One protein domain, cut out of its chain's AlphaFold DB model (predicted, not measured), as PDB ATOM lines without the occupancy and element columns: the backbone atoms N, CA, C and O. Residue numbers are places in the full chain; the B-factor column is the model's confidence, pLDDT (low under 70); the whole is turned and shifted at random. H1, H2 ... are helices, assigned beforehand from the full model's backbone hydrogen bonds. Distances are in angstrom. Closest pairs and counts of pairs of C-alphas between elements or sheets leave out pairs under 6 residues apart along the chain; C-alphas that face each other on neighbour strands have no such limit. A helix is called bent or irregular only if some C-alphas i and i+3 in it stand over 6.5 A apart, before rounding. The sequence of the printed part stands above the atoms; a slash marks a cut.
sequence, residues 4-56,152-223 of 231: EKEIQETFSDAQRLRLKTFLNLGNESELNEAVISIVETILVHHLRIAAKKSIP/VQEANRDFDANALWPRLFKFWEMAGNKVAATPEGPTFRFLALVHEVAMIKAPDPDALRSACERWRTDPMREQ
ATOM      1  N   GLU A   4     109.510 139.112 150.238       66.25
ATOM      2  CA  GLU A   4     109.998 138.571 151.513       66.25
ATOM      3  C   GLU A   4     111.497 138.803 151.715       66.25
ATOM      4  O   GLU A   4     111.936 139.077 152.829       66.25
ATOM      5  N   LYS A   5     112.286 138.762 150.636       71.00
ATOM      6  CA  LYS A   5     113.733 138.972 150.700       71.00
ATOM      7  C   LYS A   5     114.072 140.424 151.057       71.00
ATOM      8  O   LYS A   5     114.926 140.658 151.900       71.00
ATOM      9  N   GLU A   6     113.340 141.385 150.494       76.06
ATOM     10  CA  GLU A   6     113.485 142.814 150.829       76.06
ATOM     11  C   GLU A   6     113.093 143.099 152.291       76.06
ATOM     12  O   GLU A   6     113.751 143.871 152.988       76.06
ATOM     13  N   ILE A   7     112.050 142.427 152.789       74.50
ATOM     14  CA  ILE A   7     111.624 142.519 154.194       74.50
ATOM     15  C   ILE A   7     112.702 141.959 155.133       74.50
ATOM     16  O   ILE A   7     113.018 142.569 156.152       74.50
ATOM     17  N   GLN A   8     113.312 140.828 154.781       71.75
ATOM     18  CA  GLN A   8     114.369 140.207 155.584       71.75
ATOM     19  C   GLN A   8     115.658 141.042 155.634       71.75
ATOM     20  O   GLN A   8     116.363 141.015 156.642       71.75
ATOM     21  N   GLU A   9     115.945 141.812 154.584       81.38
ATOM     22  CA  GLU A   9     117.093 142.728 154.502       81.38
ATOM     23  C   GLU A   9     116.857 144.058 155.252       81.38
ATOM     24  O   GLU A   9     117.775 144.863 155.391       81.38
ATOM     25  N   THR A  10     115.649 144.289 155.788       85.06
ATOM     26  CA  THR A  10     115.305 145.524 156.521       85.06
ATOM     27  C   THR A  10     116.030 145.631 157.869       85.06
ATOM     28  O   THR A  10     116.353 146.731 158.317       85.06
ATOM     29  N   PHE A  11     116.309 144.499 158.524       90.00
ATOM     30  CA  PHE A  11     117.144 144.452 159.725       90.00
ATOM     31  C   PHE A  11     118.595 144.145 159.331       90.00
ATOM     32  O   PHE A  11     118.860 143.130 158.692       90.00
ATOM     33  N   SER A  12     119.544 144.958 159.798       91.56
ATOM     34  CA  SER A  12     120.975 144.628 159.708       91.56
ATOM     35  C   SER A  12     121.330 143.395 160.551       91.56
ATOM     36  O   SER A  12     120.651 143.096 161.534       91.56
ATOM     37  N   ASP A  13     122.442 142.722 160.248       91.31
ATOM     38  CA  ASP A  13     122.893 141.527 160.987       91.31
ATOM     39  C   ASP A  13     123.005 141.763 162.504       91.31
ATOM     40  O   ASP A  13     122.594 140.928 163.314       91.31
ATOM     41  N   ALA A  14     123.489 142.941 162.913       92.56
ATOM     42  CA  ALA A  14     123.577 143.321 164.322       92.56
ATOM     43  C   ALA A  14     122.191 143.470 164.980       92.56
ATOM     44  O   ALA A  14     121.989 143.065 166.129       92.56
ATOM     45  N   GLN A  15     121.217 144.028 164.257       94.19
ATOM     46  CA  GLN A  15     119.836 144.173 164.724       94.19
ATOM     47  C   GLN A  15     119.120 142.818 164.775       94.19
ATOM     48  O   GLN A  15     118.412 142.546 165.745       94.19
ATOM     49  N   ARG A  16     119.356 141.944 163.788       93.62
ATOM     50  CA  ARG A  16     118.868 140.557 163.760       93.62
ATOM     51  C   ARG A  16     119.374 139.768 164.965       93.62
ATOM     52  O   ARG A  16     118.586 139.111 165.640       93.62
ATOM     53  N   LEU A  17     120.659 139.902 165.306       93.31
ATOM     54  CA  LEU A  17     121.238 139.255 166.485       93.31
ATOM     55  C   LEU A  17     120.591 139.750 167.786       93.31
ATOM     56  O   LEU A  17     120.202 138.940 168.628       93.31
ATOM     57  N   ARG A  18     120.409 141.070 167.938       94.81
ATOM     58  CA  ARG A  18     119.706 141.651 169.097       94.81
ATOM     59  C   ARG A  18     118.265 141.150 169.191       94.81
ATOM     60  O   ARG A  18     117.824 140.796 170.280       94.81
ATOM     61  N   LEU A  19     117.548 141.099 168.068       94.19
ATOM     62  CA  LEU A  19     116.171 140.613 168.012       94.19
ATOM     63  C   LEU A  19     116.076 139.143 168.431       94.19
ATOM     64  O   LEU A  19     115.239 138.801 169.264       94.19
ATOM     65  N   LYS A  20     116.980 138.303 167.912       93.25
ATOM     66  CA  LYS A  20     117.097 136.888 168.281       93.25
ATOM     67  C   LYS A  20     117.247 136.715 169.791       93.25
ATOM     68  O   LYS A  20     116.556 135.892 170.383       93.25
ATOM     69  N   THR A  21     118.105 137.520 170.423       93.19
ATOM     70  CA  THR A  21     118.290 137.510 171.882       93.19
ATOM     71  C   THR A  21     117.047 137.991 172.628       93.19
ATOM     72  O   THR A  21     116.657 137.385 173.619       93.19
ATOM     73  N   PHE A  22     116.411 139.066 172.164       92.75
ATOM     74  CA  PHE A  22     115.239 139.653 172.812       92.75
ATOM     75  C   PHE A  22     114.021 138.728 172.819       92.75
ATOM     76  O   PHE A  22     113.318 138.653 173.826       92.75
ATOM     77  N   LEU A  23     113.780 138.022 171.717       92.06
ATOM     78  CA  LEU A  23     112.631 137.130 171.571       92.06
ATOM     79  C   LEU A  23     112.960 135.657 171.857       92.06
ATOM     80  O   LEU A  23     112.091 134.809 171.696       92.06
ATOM     81  N   ASN A  24     114.190 135.361 172.298       91.25
ATOM     82  CA  ASN A  24     114.665 134.009 172.602       91.25
ATOM     83  C   ASN A  24     114.425 133.008 171.450       91.25
ATOM     84  O   ASN A  24     113.894 131.919 171.656       91.25
ATOM     85  N   LEU A  25     114.793 133.402 170.227       91.06
ATOM     86  CA  LEU A  25     114.539 132.610 169.017       91.06
ATOM     87  C   LEU A  25     115.635 131.550 168.832       91.06
ATOM     88  O   LEU A  25     116.832 131.862 168.821       91.06
ATOM     89  N   GLY A  26     115.225 130.294 168.680       87.75
ATOM     90  CA  GLY A  26     116.096 129.123 168.652       87.75
ATOM     91  C   GLY A  26     116.793 128.897 167.313       87.75
ATOM     92  O   GLY A  26     117.915 128.390 167.278       87.75
ATOM     93  N   ASN A  27     116.178 129.300 166.201       90.44
ATOM     94  CA  ASN A  27     116.708 129.047 164.860       90.44
ATOM     95  C   ASN A  27     116.502 130.234 163.900       90.44
ATOM     96  O   ASN A  27     115.880 131.240 164.238       90.44
ATOM     97  N   GLU A  28     117.090 130.136 162.705       89.69
ATOM     98  CA  GLU A  28     117.028 131.197 161.690       89.69
ATOM     99  C   GLU A  28     115.632 131.339 161.067       89.69
ATOM    100  O   GLU A  28     115.242 132.432 160.671       89.69
ATOM    101  N   SER A  29     114.856 130.251 161.016       90.19
ATOM    102  CA  SER A  29     113.477 130.285 160.519       90.19
ATOM    103  C   SER A  29     112.597 131.136 161.432       90.19
ATOM    104  O   SER A  29     111.927 132.047 160.960       90.19
ATOM    105  N   GLU A  30     112.668 130.903 162.744       91.56
ATOM    106  CA  GLU A  30     111.959 131.693 163.756       91.56
ATOM    107  C   GLU A  30     112.349 133.175 163.692       91.56
ATOM    108  O   GLU A  30     111.498 134.058 163.797       91.56
ATOM    109  N   LEU A  31     113.638 133.460 163.475       91.62
ATOM    110  CA  LEU A  31     114.132 134.823 163.298       91.62
ATOM    111  C   LEU A  31     113.537 135.499 162.060       91.62
ATOM    112  O   LEU A  31     113.101 136.645 162.157       91.62
ATOM    113  N   ASN A  32     113.486 134.806 160.925       90.94
ATOM    114  CA  ASN A  32     112.894 135.343 159.702       90.94
ATOM    115  C   ASN A  32     111.403 135.657 159.878       90.94
ATOM    116  O   ASN A  32     110.975 136.754 159.525       90.94
ATOM    117  N   GLU A  33     110.634 134.750 160.481       91.06
ATOM    118  CA  GLU A  33     109.202 134.959 160.739       91.06
ATOM    119  C   GLU A  33     108.947 136.121 161.712       91.06
ATOM    120  O   GLU A  33     108.044 136.943 161.515       91.06
ATOM    121  N   ALA A  34     109.781 136.250 162.750       91.44
ATOM    122  CA  ALA A  34     109.711 137.375 163.678       91.44
ATOM    123  C   ALA A  34     110.040 138.711 162.989       91.44
ATOM    124  O   ALA A  34     109.341 139.702 163.214       91.44
ATOM    125  N   VAL A  35     111.067 138.743 162.129       91.75
ATOM    126  CA  VAL A  35     111.412 139.927 161.324       91.75
ATOM    127  C   VAL A  35     110.242 140.317 160.426       91.75
ATOM    128  O   VAL A  35     109.828 141.475 160.466       91.75
ATOM    129  N   ILE A  36     109.667 139.367 159.683       89.81
ATOM    130  CA  ILE A  36     108.511 139.614 158.809       89.81
ATOM    131  C   ILE A  36     107.359 140.217 159.619       89.81
ATOM    132  O   ILE A  36     106.888 141.308 159.300       89.81
ATOM    133  N   SER A  37     106.985 139.583 160.730       91.00
ATOM    134  CA  SER A  37     105.880 140.030 161.588       91.00
ATOM    135  C   SER A  37     106.078 141.447 162.144       91.00
ATOM    136  O   SER A  37     105.134 142.245 162.232       91.00
ATOM    137  N   ILE A  38     107.310 141.794 162.531       92.44
ATOM    138  CA  ILE A  38     107.638 143.132 163.036       92.44
ATOM    139  C   ILE A  38     107.628 144.157 161.901       92.44
ATOM    140  O   ILE A  38     107.043 145.227 162.069       92.44
ATOM    141  N   VAL A  39     108.217 143.846 160.745       89.50
ATOM    142  CA  VAL A  39     108.228 144.749 159.585       89.50
ATOM    143  C   VAL A  39     106.811 145.009 159.084       89.50
ATOM    144  O   VAL A  39     106.455 146.161 158.851       89.50
ATOM    145  N   GLU A  40     105.958 143.991 158.996       87.25
ATOM    146  CA  GLU A  40     104.543 144.170 158.660       87.25
ATOM    147  C   GLU A  40     103.840 145.100 159.651       87.25
ATOM    148  O   GLU A  40     103.097 146.000 159.249       87.25
ATOM    149  N   THR A  41     104.130 144.953 160.945       89.25
ATOM    150  CA  THR A  41     103.595 145.841 161.984       89.25
ATOM    151  C   THR A  41     104.067 147.290 161.782       89.25
ATOM    152  O   THR A  41     103.256 148.217 161.867       89.25
ATOM    153  N   ILE A  42     105.349 147.501 161.461       88.19
ATOM    154  CA  ILE A  42     105.919 148.821 161.140       88.19
ATOM    155  C   ILE A  42     105.255 149.414 159.887       88.19
ATOM    156  O   ILE A  42     104.886 150.589 159.879       88.19
ATOM    157  N   LEU A  43     105.057 148.616 158.835       85.19
ATOM    158  CA  LEU A  43     104.422 149.054 157.590       85.19
ATOM    159  C   LEU A  43     102.974 149.490 157.826       85.19
ATOM    160  O   LEU A  43     102.582 150.577 157.403       85.19
ATOM    161  N   VAL A  44     102.188 148.684 158.546       82.25
ATOM    162  CA  VAL A  44     100.812 149.040 158.923       82.25
ATOM    163  C   VAL A  44     100.797 150.335 159.736       82.25
ATOM    164  O   VAL A  44      99.941 151.194 159.516       82.25
ATOM    165  N   HIS A  45     101.753 150.512 160.646       84.06
ATOM    166  CA  HIS A  45     101.888 151.737 161.421       84.06
ATOM    167  C   HIS A  45     102.178 152.966 160.538       84.06
ATOM    168  O   HIS A  45     101.455 153.962 160.635       84.06
ATOM    169  N   HIS A  46     103.149 152.890 159.623       81.88
ATOM    170  CA  HIS A  46     103.457 153.971 158.674       81.88
ATOM    171  C   HIS A  46     102.275 154.303 157.759       81.88
ATOM    172  O   HIS A  46     101.976 155.481 157.544       81.88
ATOM    173  N   LEU A  47     101.544 153.291 157.280       77.38
ATOM    174  CA  LEU A  47     100.316 153.488 156.501       77.38
ATOM    175  C   LEU A  47      99.263 154.264 157.300       77.38
ATOM    176  O   LEU A  47      98.639 155.182 156.767       77.38
ATOM    177  N   ARG A  48      99.105 153.969 158.596       76.12
ATOM    178  CA  ARG A  48      98.188 154.721 159.462       76.12
ATOM    179  C   ARG A  48      98.667 156.156 159.727       76.12
ATOM    180  O   ARG A  48      97.841 157.066 159.740       76.12
ATOM    181  N   ILE A  49      99.974 156.404 159.879       76.38
ATOM    182  CA  ILE A  49     100.519 157.777 159.964       76.38
ATOM    183  C   ILE A  49     100.220 158.553 158.675       76.38
ATOM    184  O   ILE A  49      99.768 159.701 158.728       76.38
ATOM    185  N   ALA A  50     100.455 157.940 157.513       72.00
ATOM    186  CA  ALA A  50     100.169 158.544 156.215       72.00
ATOM    187  C   ALA A  50      98.667 158.851 156.049       72.00
ATOM    188  O   ALA A  50      98.296 159.935 155.583       72.00
ATOM    189  N   ALA A  51      97.798 157.956 156.523       66.69
ATOM    190  CA  ALA A  51      96.355 158.184 156.578       66.69
ATOM    191  C   ALA A  51      95.986 159.354 157.514       66.69
ATOM    192  O   ALA A  51      95.161 160.197 157.163       66.69
ATOM    193  N   LYS A  52      96.666 159.501 158.662       65.62
ATOM    194  CA  LYS A  52      96.461 160.629 159.591       65.62
ATOM    195  C   LYS A  52      96.843 161.980 158.971       65.62
ATOM    196  O   LYS A  52      96.172 162.983 159.205       65.62
ATOM    197  N   LYS A  53      97.903 162.037 158.161       64.25
ATOM    198  CA  LYS A  53      98.294 163.270 157.444       64.25
ATOM    199  C   LYS A  53      97.317 163.641 156.328       64.25
ATOM    200  O   LYS A  53      97.255 164.802 155.934       64.25
ATOM    201  N   SER A  54      96.547 162.673 155.843       64.88
ATOM    202  CA  SER A  54      95.570 162.846 154.772       64.88
ATOM    203  C   SER A  54      94.120 162.847 155.265       64.88
ATOM    204  O   SER A  54      93.227 162.667 154.440       64.88
ATOM    205  N   ILE A  55      93.870 163.092 156.570       65.25
ATOM    206  CA  ILE A  55      92.513 163.087 157.148       65.25
ATOM    207  C   ILE A  55      91.586 163.962 156.293       65.25
ATOM    208  O   ILE A  55      91.718 165.192 156.276       65.25
ATOM    209  N   PRO A  56      90.625 163.352 155.580       69.06
ATOM    210  CA  PRO A  56      89.711 164.102 154.754       69.06
ATOM    211  C   PRO A  56      88.840 165.014 155.615       69.06
ATOM    212  O   PRO A  56      88.332 164.611 156.663       69.06
ATOM    213  N   VAL A 152      88.007 159.020 168.787       59.16
ATOM    214  CA  VAL A 152      88.047 160.204 169.672       59.16
ATOM    215  C   VAL A 152      89.096 160.048 170.784       59.16
ATOM    216  O   VAL A 152      89.733 161.017 171.182       59.16
ATOM    217  N   GLN A 153      89.319 158.817 171.246       57.56
ATOM    218  CA  GLN A 153      90.291 158.487 172.287       57.56
ATOM    219  C   GLN A 153      91.746 158.541 171.781       57.56
ATOM    220  O   GLN A 153      92.653 158.793 172.571       57.56
ATOM    221  N   GLU A 154      91.975 158.351 170.481       59.75
ATOM    222  CA  GLU A 154      93.300 158.317 169.841       59.75
ATOM    223  C   GLU A 154      93.754 159.685 169.306       59.75
ATOM    224  O   GLU A 154      94.943 159.890 169.062       59.75
ATOM    225  N   ALA A 155      92.840 160.646 169.130       57.72
ATOM    226  CA  ALA A 155      93.123 161.923 168.465       57.72
ATOM    227  C   ALA A 155      94.198 162.788 169.163       57.72
ATOM    228  O   ALA A 155      94.932 163.504 168.482       57.72
ATOM    229  N   ASN A 156      94.334 162.677 170.490       53.09
ATOM    230  CA  ASN A 156      95.198 163.531 171.321       53.09
ATOM    231  C   ASN A 156      96.363 162.786 171.991       53.09
ATOM    232  O   ASN A 156      96.910 163.268 172.980       53.09
ATOM    233  N   ARG A 157      96.712 161.584 171.523       64.75
ATOM    234  CA  ARG A 157      97.697 160.736 172.205       64.75
ATOM    235  C   ARG A 157      98.912 160.438 171.338       64.75
ATOM    236  O   ARG A 157      98.844 160.519 170.111       64.75
ATOM    237  N   ASP A 158     100.005 160.076 172.009       74.69
ATOM    238  CA  ASP A 158     101.218 159.565 171.374       74.69
ATOM    239  C   ASP A 158     100.869 158.357 170.493       74.69
ATOM    240  O   ASP A 158     100.313 157.360 170.964       74.69
ATOM    241  N   PHE A 159     101.094 158.495 169.191       75.38
ATOM    242  CA  PHE A 159     100.580 157.572 168.188       75.38
ATOM    243  C   PHE A 159     101.278 156.210 168.275       75.38
ATOM    244  O   PHE A 159     100.621 155.169 168.190       75.38
ATOM    245  N   ASP A 160     102.582 156.213 168.541       84.06
ATOM    246  CA  ASP A 160     103.410 155.009 168.613       84.06
ATOM    247  C   ASP A 160     102.968 154.150 169.801       84.06
ATOM    248  O   ASP A 160     102.659 152.964 169.658       84.06
ATOM    249  N   ALA A 161     102.780 154.797 170.953       84.69
ATOM    250  CA  ALA A 161     102.353 154.172 172.197       84.69
ATOM    251  C   ALA A 161     100.922 153.601 172.186       84.69
ATOM    252  O   ALA A 161     100.548 152.886 173.119       84.69
ATOM    253  N   ASN A 162     100.096 153.939 171.190       79.38
ATOM    254  CA  ASN A 162      98.717 153.444 171.077       79.38
ATOM    255  C   ASN A 162      98.499 152.516 169.880       79.38
ATOM    256  O   ASN A 162      97.648 151.638 169.959       79.38
ATOM    257  N   ALA A 163      99.241 152.690 168.786       81.38
ATOM    258  CA  ALA A 163      99.059 151.884 167.582       81.38
ATOM    259  C   ALA A 163     100.153 150.826 167.400       81.38
ATOM    260  O   ALA A 163      99.842 149.699 167.024       81.38
ATOM    261  N   LEU A 164     101.418 151.180 167.646       89.81
ATOM    262  CA  LEU A 164     102.566 150.306 167.396       89.81
ATOM    263  C   LEU A 164     102.872 149.425 168.611       89.81
ATOM    264  O   LEU A 164     102.919 148.199 168.506       89.81
ATOM    265  N   TRP A 165     103.048 150.038 169.783       93.75
ATOM    266  CA  TRP A 165     103.549 149.341 170.970       93.75
ATOM    267  C   TRP A 165     102.661 148.216 171.482       93.75
ATOM    268  O   TRP A 165     103.231 147.198 171.856       93.75
ATOM    269  N   PRO A 166     101.316 148.302 171.472       92.00
ATOM    270  CA  PRO A 166     100.491 147.180 171.913       92.00
ATOM    271  C   PRO A 166     100.782 145.895 171.125       92.00
ATOM    272  O   PRO A 166     100.853 144.811 171.700       92.00
ATOM    273  N   ARG A 167     101.024 146.005 169.810       91.69
ATOM    274  CA  ARG A 167     101.359 144.842 168.980       91.69
ATOM    275  C   ARG A 167     102.746 144.294 169.314       91.69
ATOM    276  O   ARG A 167     102.919 143.085 169.429       91.69
ATOM    277  N   LEU A 168     103.713 145.179 169.545       94.38
ATOM    278  CA  LEU A 168     105.064 144.800 169.964       94.38
ATOM    279  C   LEU A 168     105.086 144.184 171.373       94.38
ATOM    280  O   LEU A 168     105.807 143.222 171.610       94.38
ATOM    281  N   PHE A 169     104.269 144.687 172.299       95.62
ATOM    282  CA  PHE A 169     104.075 144.111 173.629       95.62
ATOM    283  C   PHE A 169     103.475 142.716 173.556       95.62
ATOM    284  O   PHE A 169     103.920 141.834 174.285       95.62
ATOM    285  N   LYS A 170     102.528 142.493 172.639       94.06
ATOM    286  CA  LYS A 170     102.003 141.155 172.380       94.06
ATOM    287  C   LYS A 170     103.114 140.203 171.941       94.06
ATOM    288  O   LYS A 170     103.281 139.166 172.571       94.06
ATOM    289  N   PHE A 171     103.920 140.580 170.947       93.50
ATOM    290  CA  PHE A 171     105.069 139.773 170.515       93.50
ATOM    291  C   PHE A 171     106.066 139.511 171.651       93.50
ATOM    292  O   PHE A 171     106.533 138.388 171.827       93.50
ATOM    293  N   TRP A 172     106.343 140.528 172.465       94.69
ATOM    294  CA  TRP A 172     107.211 140.419 173.632       94.69
ATOM    295  C   TRP A 172     106.689 139.397 174.658       94.69
ATOM    296  O   TRP A 172     107.456 138.545 175.105       94.69
ATOM    297  N   GLU A 173     105.395 139.436 175.000       94.19
ATOM    298  CA  GLU A 173     104.783 138.462 175.919       94.19
ATOM    299  C   GLU A 173     104.670 137.058 175.315       94.19
ATOM    300  O   GLU A 173     104.851 136.073 176.026       94.19
ATOM    301  N   MET A 174     104.447 136.948 174.003       90.62
ATOM    302  CA  MET A 174     104.435 135.665 173.287       90.62
ATOM    303  C   MET A 174     105.800 134.973 173.286       90.62
ATOM    304  O   MET A 174     105.859 133.749 173.323       90.62
ATOM    305  N   ALA A 175     106.890 135.742 173.316       89.25
ATOM    306  CA  ALA A 175     108.244 135.232 173.530       89.25
ATOM    307  C   ALA A 175     108.528 134.819 174.994       89.25
ATOM    308  O   ALA A 175     109.655 134.459 175.330       89.25
ATOM    309  N   GLY A 176     107.534 134.884 175.887       89.69
ATOM    310  CA  GLY A 176     107.662 134.523 177.302       89.69
ATOM    311  C   GLY A 176     108.187 135.647 178.197       89.69
ATOM    312  O   GLY A 176     108.402 135.435 179.392       89.69
ATOM    313  N   ASN A 177     108.379 136.855 177.660       93.06
ATOM    314  CA  ASN A 177     108.842 137.987 178.449       93.06
ATOM    315  C   ASN A 177     107.684 138.718 179.148       93.06
ATOM    316  O   ASN A 177     106.526 138.644 178.751       93.06
ATOM    317  N   LYS A 178     107.995 139.507 180.182       93.44
ATOM    318  CA  LYS A 178     107.016 140.369 180.861       93.44
ATOM    319  C   LYS A 178     107.165 141.818 180.405       93.44
ATOM    320  O   LYS A 178     108.280 142.339 180.363       93.44
ATOM    321  N   VAL A 179     106.053 142.488 180.097       95.12
ATOM    322  CA  VAL A 179     106.041 143.931 179.796       95.12
ATOM    323  C   VAL A 179     106.223 144.727 181.090       95.12
ATOM    324  O   VAL A 179     105.436 144.589 182.031       95.12
ATOM    325  N   ALA A 180     107.258 145.569 181.143       93.81
ATOM    326  CA  ALA A 180     107.565 146.397 182.308       93.81
ATOM    327  C   ALA A 180     108.028 147.808 181.915       93.81
ATOM    328  O   ALA A 180     108.816 147.988 180.988       93.81
ATOM    329  N   ALA A 181     107.574 148.803 182.680       91.06
ATOM    330  CA  ALA A 181     107.935 150.211 182.519       91.06
ATOM    331  C   ALA A 181     109.233 150.553 183.269       91.06
ATOM    332  O   ALA A 181     109.248 151.408 184.154       91.06
ATOM    333  N   THR A 182     110.313 149.845 182.950       89.50
ATOM    334  CA  THR A 182     111.632 150.106 183.537       89.50
ATOM    335  C   THR A 182     112.435 150.992 182.582       89.50
ATOM    336  O   THR A 182     112.601 150.593 181.423       89.50
ATOM    337  N   PRO A 183     112.949 152.159 183.024       84.44
ATOM    338  CA  PRO A 183     113.853 152.972 182.212       84.44
ATOM    339  C   PRO A 183     115.031 152.127 181.726       84.44
ATOM    340  O   PRO A 183     115.629 151.399 182.515       84.44
ATOM    341  N   GLU A 184     115.303 152.160 180.419       86.69
ATOM    342  CA  GLU A 184     116.354 151.359 179.766       86.69
ATOM    343  C   GLU A 184     116.278 149.839 180.009       86.69
ATOM    344  O   GLU A 184     117.241 149.110 179.748       86.69
ATOM    345  N   GLY A 185     115.138 149.332 180.484       92.06
ATOM    346  CA  GLY A 185     114.920 147.911 180.725       92.06
ATOM    347  C   GLY A 185     114.752 147.097 179.435       92.06
ATOM    348  O   GLY A 185     114.737 147.655 178.336       92.06
ATOM    349  N   PRO A 186     114.566 145.769 179.544       94.31
ATOM    350  CA  PRO A 186     114.435 144.879 178.386       94.31
ATOM    351  C   PRO A 186     113.339 145.306 177.401       94.31
ATOM    352  O   PRO A 186     113.605 145.439 176.210       94.31
ATOM    353  N   THR A 187     112.141 145.629 177.902       95.12
ATOM    354  CA  THR A 187     111.028 146.123 177.073       95.12
ATOM    355  C   THR A 187     111.388 147.425 176.355       95.12
ATOM    356  O   THR A 187     111.124 147.557 175.164       95.12
ATOM    357  N   PHE A 188     112.037 148.372 177.044       95.50
ATOM    358  CA  PHE A 188     112.473 149.633 176.438       95.50
ATOM    359  C   PHE A 188     113.512 149.397 175.335       95.50
ATOM    360  O   PHE A 188     113.389 149.953 174.249       95.50
ATOM    361  N   ARG A 189     114.517 148.545 175.579       95.50
ATOM    362  CA  ARG A 189     115.570 148.223 174.598       95.50
ATOM    363  C   ARG A 189     115.024 147.504 173.367       95.50
ATOM    364  O   ARG A 189     115.521 147.740 172.267       95.50
ATOM    365  N   PHE A 190     114.016 146.655 173.553       96.56
ATOM    366  CA  PHE A 190     113.295 146.017 172.457       96.56
ATOM    367  C   PHE A 190     112.532 147.048 171.617       96.56
ATOM    368  O   PHE A 190     112.722 147.103 170.405       96.56
ATOM    369  N   LEU A 191     111.747 147.929 172.248       95.44
ATOM    370  CA  LEU A 191     111.074 149.016 171.530       95.44
ATOM    371  C   LEU A 191     112.075 149.931 170.817       95.44
ATOM    372  O   LEU A 191     111.858 150.287 169.666       95.44
ATOM    373  N   ALA A 192     113.192 150.270 171.463       95.44
ATOM    374  CA  ALA A 192     114.233 151.104 170.873       95.44
ATOM    375  C   ALA A 192     114.834 150.468 169.611       95.44
ATOM    376  O   ALA A 192     115.024 151.173 168.627       95.44
ATOM    377  N   LEU A 193     115.063 149.146 169.606       96.00
ATOM    378  CA  LEU A 193     115.487 148.412 168.409       96.00
ATOM    379  C   LEU A 193     114.454 148.533 167.280       96.00
ATOM    380  O   LEU A 193     114.812 148.804 166.139       96.00
ATOM    381  N   VAL A 194     113.169 148.344 167.585       94.62
ATOM    382  CA  VAL A 194     112.112 148.436 166.567       94.62
ATOM    383  C   VAL A 194     111.977 149.866 166.035       94.62
ATOM    384  O   VAL A 194     111.799 150.057 164.837       94.62
ATOM    385  N   HIS A 195     112.107 150.875 166.898       94.31
ATOM    386  CA  HIS A 195     112.079 152.288 166.509       94.31
ATOM    387  C   HIS A 195     113.265 152.669 165.620       94.31
ATOM    388  O   HIS A 195     113.089 153.410 164.654       94.31
ATOM    389  N   GLU A 196     114.449 152.134 165.926       93.56
ATOM    390  CA  GLU A 196     115.665 152.275 165.121       93.56
ATOM    391  C   GLU A 196     115.433 151.745 163.698       93.56
ATOM    392  O   GLU A 196     115.663 152.466 162.729       93.56
ATOM    393  N   VAL A 197     114.883 150.532 163.568       91.56
ATOM    394  CA  VAL A 197     114.553 149.930 162.265       91.56
ATOM    395  C   VAL A 197     113.449 150.700 161.539       91.56
ATOM    396  O   VAL A 197     113.529 150.924 160.334       91.56
ATOM    397  N   ALA A 198     112.424 151.148 162.261       88.31
ATOM    398  CA  ALA A 198     111.316 151.909 161.692       88.31
ATOM    399  C   ALA A 198     111.689 153.351 161.300       88.31
ATOM    400  O   ALA A 198     110.849 154.043 160.719       88.31
ATOM    401  N   MET A 199     112.913 153.802 161.615       88.94
ATOM    402  CA  MET A 199     113.393 155.175 161.429       88.94
ATOM    403  C   MET A 199     112.472 156.226 162.076       88.94
ATOM    404  O   MET A 199     112.227 157.297 161.517       88.94
ATOM    405  N   ILE A 200     111.949 155.918 163.265       88.81
ATOM    406  CA  ILE A 200     111.110 156.826 164.061       88.81
ATOM    407  C   ILE A 200     111.840 157.282 165.330       88.81
ATOM    408  O   ILE A 200     112.890 156.755 165.698       88.81
ATOM    409  N   LYS A 201     111.295 158.300 166.009       89.94
ATOM    410  CA  LYS A 201     111.883 158.840 167.244       89.94
ATOM    411  C   LYS A 201     111.993 157.734 168.297       89.94
ATOM    412  O   LYS A 201     111.048 156.976 168.476       89.94
ATOM    413  N   ALA A 202     113.113 157.668 169.016       90.81
ATOM    414  CA  ALA A 202     113.305 156.719 170.113       90.81
ATOM    415  C   ALA A 202     112.162 156.791 171.155       90.81
ATOM    416  O   ALA A 202     111.615 157.879 171.377       90.81
ATOM    417  N   PRO A 203     111.804 155.659 171.792       91.44
ATOM    418  CA  PRO A 203     110.696 155.605 172.737       91.44
ATOM    419  C   PRO A 203     110.932 156.534 173.933       91.44
ATOM    420  O   PRO A 203     112.015 156.558 174.515       91.44
ATOM    421  N   ASP A 204     109.899 157.288 174.308       90.50
ATOM    422  CA  ASP A 204     109.915 158.155 175.487       90.50
ATOM    423  C   ASP A 204     109.658 157.317 176.763       90.50
ATOM    424  O   ASP A 204     108.648 156.603 176.826       90.50
ATOM    425  N   PRO A 205     110.537 157.373 177.786       88.62
ATOM    426  CA  PRO A 205     110.346 156.654 179.046       88.62
ATOM    427  C   PRO A 205     109.020 156.962 179.755       88.62
ATOM    428  O   PRO A 205     108.425 156.059 180.353       88.62
ATOM    429  N   ASP A 206     108.532 158.203 179.692       87.19
ATOM    430  CA  ASP A 206     107.270 158.570 180.338       87.19
ATOM    431  C   ASP A 206     106.069 158.023 179.559       87.19
ATOM    432  O   ASP A 206     105.132 157.480 180.157       87.19
ATOM    433  N   ALA A 207     106.133 158.048 178.224       89.25
ATOM    434  CA  ALA A 207     105.127 157.406 177.380       89.25
ATOM    435  C   ALA A 207     105.087 155.887 177.604       89.25
ATOM    436  O   ALA A 207     103.999 155.298 177.619       89.25
ATOM    437  N   LEU A 208     106.246 155.248 177.829       91.56
ATOM    438  CA  LEU A 208     106.342 153.817 178.129       91.56
ATOM    439  C   LEU A 208     105.581 153.462 179.405       91.56
ATOM    440  O   LEU A 208     104.830 152.486 179.409       91.56
ATOM    441  N   ARG A 209     105.711 154.270 180.464       90.62
ATOM    442  CA  ARG A 209     104.982 154.051 181.721       90.62
ATOM    443  C   ARG A 209     103.476 153.999 181.485       90.62
ATOM    444  O   ARG A 209     102.837 153.002 181.824       90.62
ATOM    445  N   SER A 210     102.934 155.019 180.823       89.31
ATOM    446  CA  SER A 210     101.507 155.073 180.505       89.31
ATOM    447  C   SER A 210     101.067 153.951 179.559       89.31
ATOM    448  O   SER A 210      99.957 153.441 179.687       89.31
ATOM    449  N   ALA A 211     101.907 153.547 178.602       91.06
ATOM    450  CA  ALA A 211     101.587 152.456 177.686       91.06
ATOM    451  C   ALA A 211     101.534 151.095 178.391       91.06
ATOM    452  O   ALA A 211     100.611 150.321 178.147       91.06
ATOM    453  N   CYS A 212     102.471 150.815 179.298       92.62
ATOM    454  CA  CYS A 212     102.462 149.587 180.090       92.62
ATOM    455  C   CYS A 212     101.248 149.509 181.023       92.62
ATOM    456  O   CYS A 212     100.689 148.429 181.196       92.62
ATOM    457  N   GLU A 213     100.830 150.625 181.625       90.81
ATOM    458  CA  GLU A 213      99.611 150.668 182.443       90.81
ATOM    459  C   GLU A 213      98.368 150.327 181.621       90.81
ATOM    460  O   GLU A 213      97.583 149.480 182.041       90.81
ATOM    461  N   ARG A 214      98.236 150.907 180.421       88.94
ATOM    462  CA  ARG A 214      97.139 150.580 179.497       88.94
ATOM    463  C   ARG A 214      97.168 149.121 179.065       88.94
ATOM    464  O   ARG A 214      96.125 148.474 179.072       88.94
ATOM    465  N   TRP A 215      98.353 148.603 178.738       93.19
ATOM    466  CA  TRP A 215      98.528 147.222 178.292       93.19
ATOM    467  C   TRP A 215      97.969 146.210 179.294       93.19
ATOM    468  O   TRP A 215      97.381 145.210 178.899       93.19
ATOM    469  N   ARG A 216      98.077 146.487 180.601       90.56
ATOM    470  CA  ARG A 216      97.553 145.590 181.648       90.56
ATOM    471  C   ARG A 216      96.054 145.332 181.534       90.56
ATOM    472  O   ARG A 216      95.624 144.260 181.940       90.56
ATOM    473  N   THR A 217      95.299 146.293 181.010       88.62
ATOM    474  CA  THR A 217      93.840 146.231 180.848       88.62
ATOM    475  C   THR A 217      93.414 146.162 179.380       88.62
ATOM    476  O   THR A 217      92.237 146.338 179.079       88.62
ATOM    477  N   ASP A 218      94.360 145.991 178.455       86.19
ATOM    478  CA  ASP A 218      94.077 145.998 177.024       86.19
ATOM    479  C   ASP A 218      93.447 144.658 176.600       86.19
ATOM    480  O   ASP A 218      94.065 143.610 176.807       86.19
ATOM    481  N   PRO A 219      92.252 144.648 175.977       84.69
ATOM    482  CA  PRO A 219      91.617 143.413 175.519       84.69
ATOM    483  C   PRO A 219      92.479 142.594 174.548       84.69
ATOM    484  O   PRO A 219      92.360 141.371 174.507       84.69
ATOM    485  N   MET A 220      93.360 143.232 173.770       84.31
ATOM    486  CA  MET A 220      94.257 142.542 172.833       84.31
ATOM    487  C   MET A 220      95.287 141.661 173.557       84.31
ATOM    488  O   MET A 220      95.765 140.660 173.012       84.31
ATOM    489  N   ARG A 221      95.615 141.993 174.809       88.31
ATOM    490  CA  ARG A 221      96.550 141.217 175.623       88.31
ATOM    491  C   ARG A 221      96.055 139.795 175.868       88.31
ATOM    492  O   ARG A 221      96.836 138.855 175.735       88.31
ATOM    493  N   GLU A 222      94.764 139.636 176.144       84.94
ATOM    494  CA  GLU A 222      94.140 138.346 176.470       84.94
ATOM    495  C   GLU A 222      93.684 137.555 175.238       84.94
ATOM    496  O   GLU A 222      93.416 136.359 175.340       84.94
ATOM    497  N   GLN A 223      93.621 138.185 174.060       84.44
ATOM    498  CA  GLN A 223      93.207 137.500 172.836       84.44
ATOM    499  C   GLN A 223      94.160 136.336 172.513       84.44
ATOM    500  O   GLN A 223      95.368 136.562 172.385       84.44
TER     501      GLN A 223
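Overview. This is residues 4 to 56 and 152 to 223 of the 231 residues of an uncharacterized protein of Methylobacterium sp. WL103 (UniProt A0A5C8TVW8). One long helix, H3, runs along one side of a helical body, with the shorter H4 beside it in the middle of the domain, running the opposite way. H2 and H5 form a side-by-side pair running opposite ways, H6 crosses H4 on the side away from H3, and the short H1 and H7 pack on H3 and H4. The printed part has 125 residues with seven named helices, H1 to H7 in order along the chain, and no named strand; the class is all helix. The whole is compact, with a radius of gyration of the C-alphas of 14.5 A and spans of 42 by 32 by 27 A.

Along the chain. H1 takes residues 4 to 8, 6.2 A from first to last C-alpha, beginning with C-alpha 4 at (109.998, 138.571, 151.513). H2 is residues 13 to 22, 14.2 A. H3, residues 28 to 53, is the longest at 37.4 A and ends with C-alpha 53 at (98.294, 163.270, 157.444). H4 is residues 160 to 174, 19.9 A; it is irregular, but only just, with C-alphas 163 and 166 6.6 A apart. H5 is residues 186 to 197, 16.9 A, and H6 is residues 205 to 215, 15.1 A. H7, residues 219 to 222, spans 5.7 A and ends with C-alpha 222 at (94.140, 138.346, 176.470).

Arrangement. H4 is the hub, touching H3, H5, H6 and H7. Residues 38 to 45 of H3 touch residues 163 to 168 of H4 at a shallow tilt of 17 degrees, opposite ways; the closest C-alphas, of His 45 and Leu 164, are 6.2 A apart. H6 touches H4 at a steep tilt of 64 degrees, the closest C-alphas, of Ala 161 and Ala 211, being 5.8 A apart. H5 and H7 each only just touch H4, with 3 pairs of C-alphas within 8 A; the closest are Leu 168 and Leu 191, 7.5 A, and Lys 170 and Arg 221, 6.3 A. H2 touches H5 at a shallow tilt of 27 degrees, opposite ways, with the closest C-alphas, of Phe 22 and Phe 190, 6.7 A apart. H2 also touches residues 31 to 35 of H3, about perpendicular at 82 degrees, closest at the C-alphas of Lys 20 and Leu 31, 6.2 A. H1 touches residues 32 to 39 of H3, closest at the C-alphas of Ile 7 and Ile 36, 6.3 A. Every O i to N i+4 pair is within hydrogen-bond range in H1, H2, H3, H5 and H6, against 8 of 11 in H4; H7 is too short for such a pair.

Size, cuts and confidence. The two C-alphas farthest apart, of Gly 26 and Pro 56, are 46.0 A apart. Residues 57 to 151 are not printed, and C-alphas 56 and 152 are 15.5 A apart across the cut. The link from H4 to H5, 11 residues, is long. The mean pLDDT of the printed part is 86.3; residue 4, residues 51 to 56 and residues 152 to 157 are under 70.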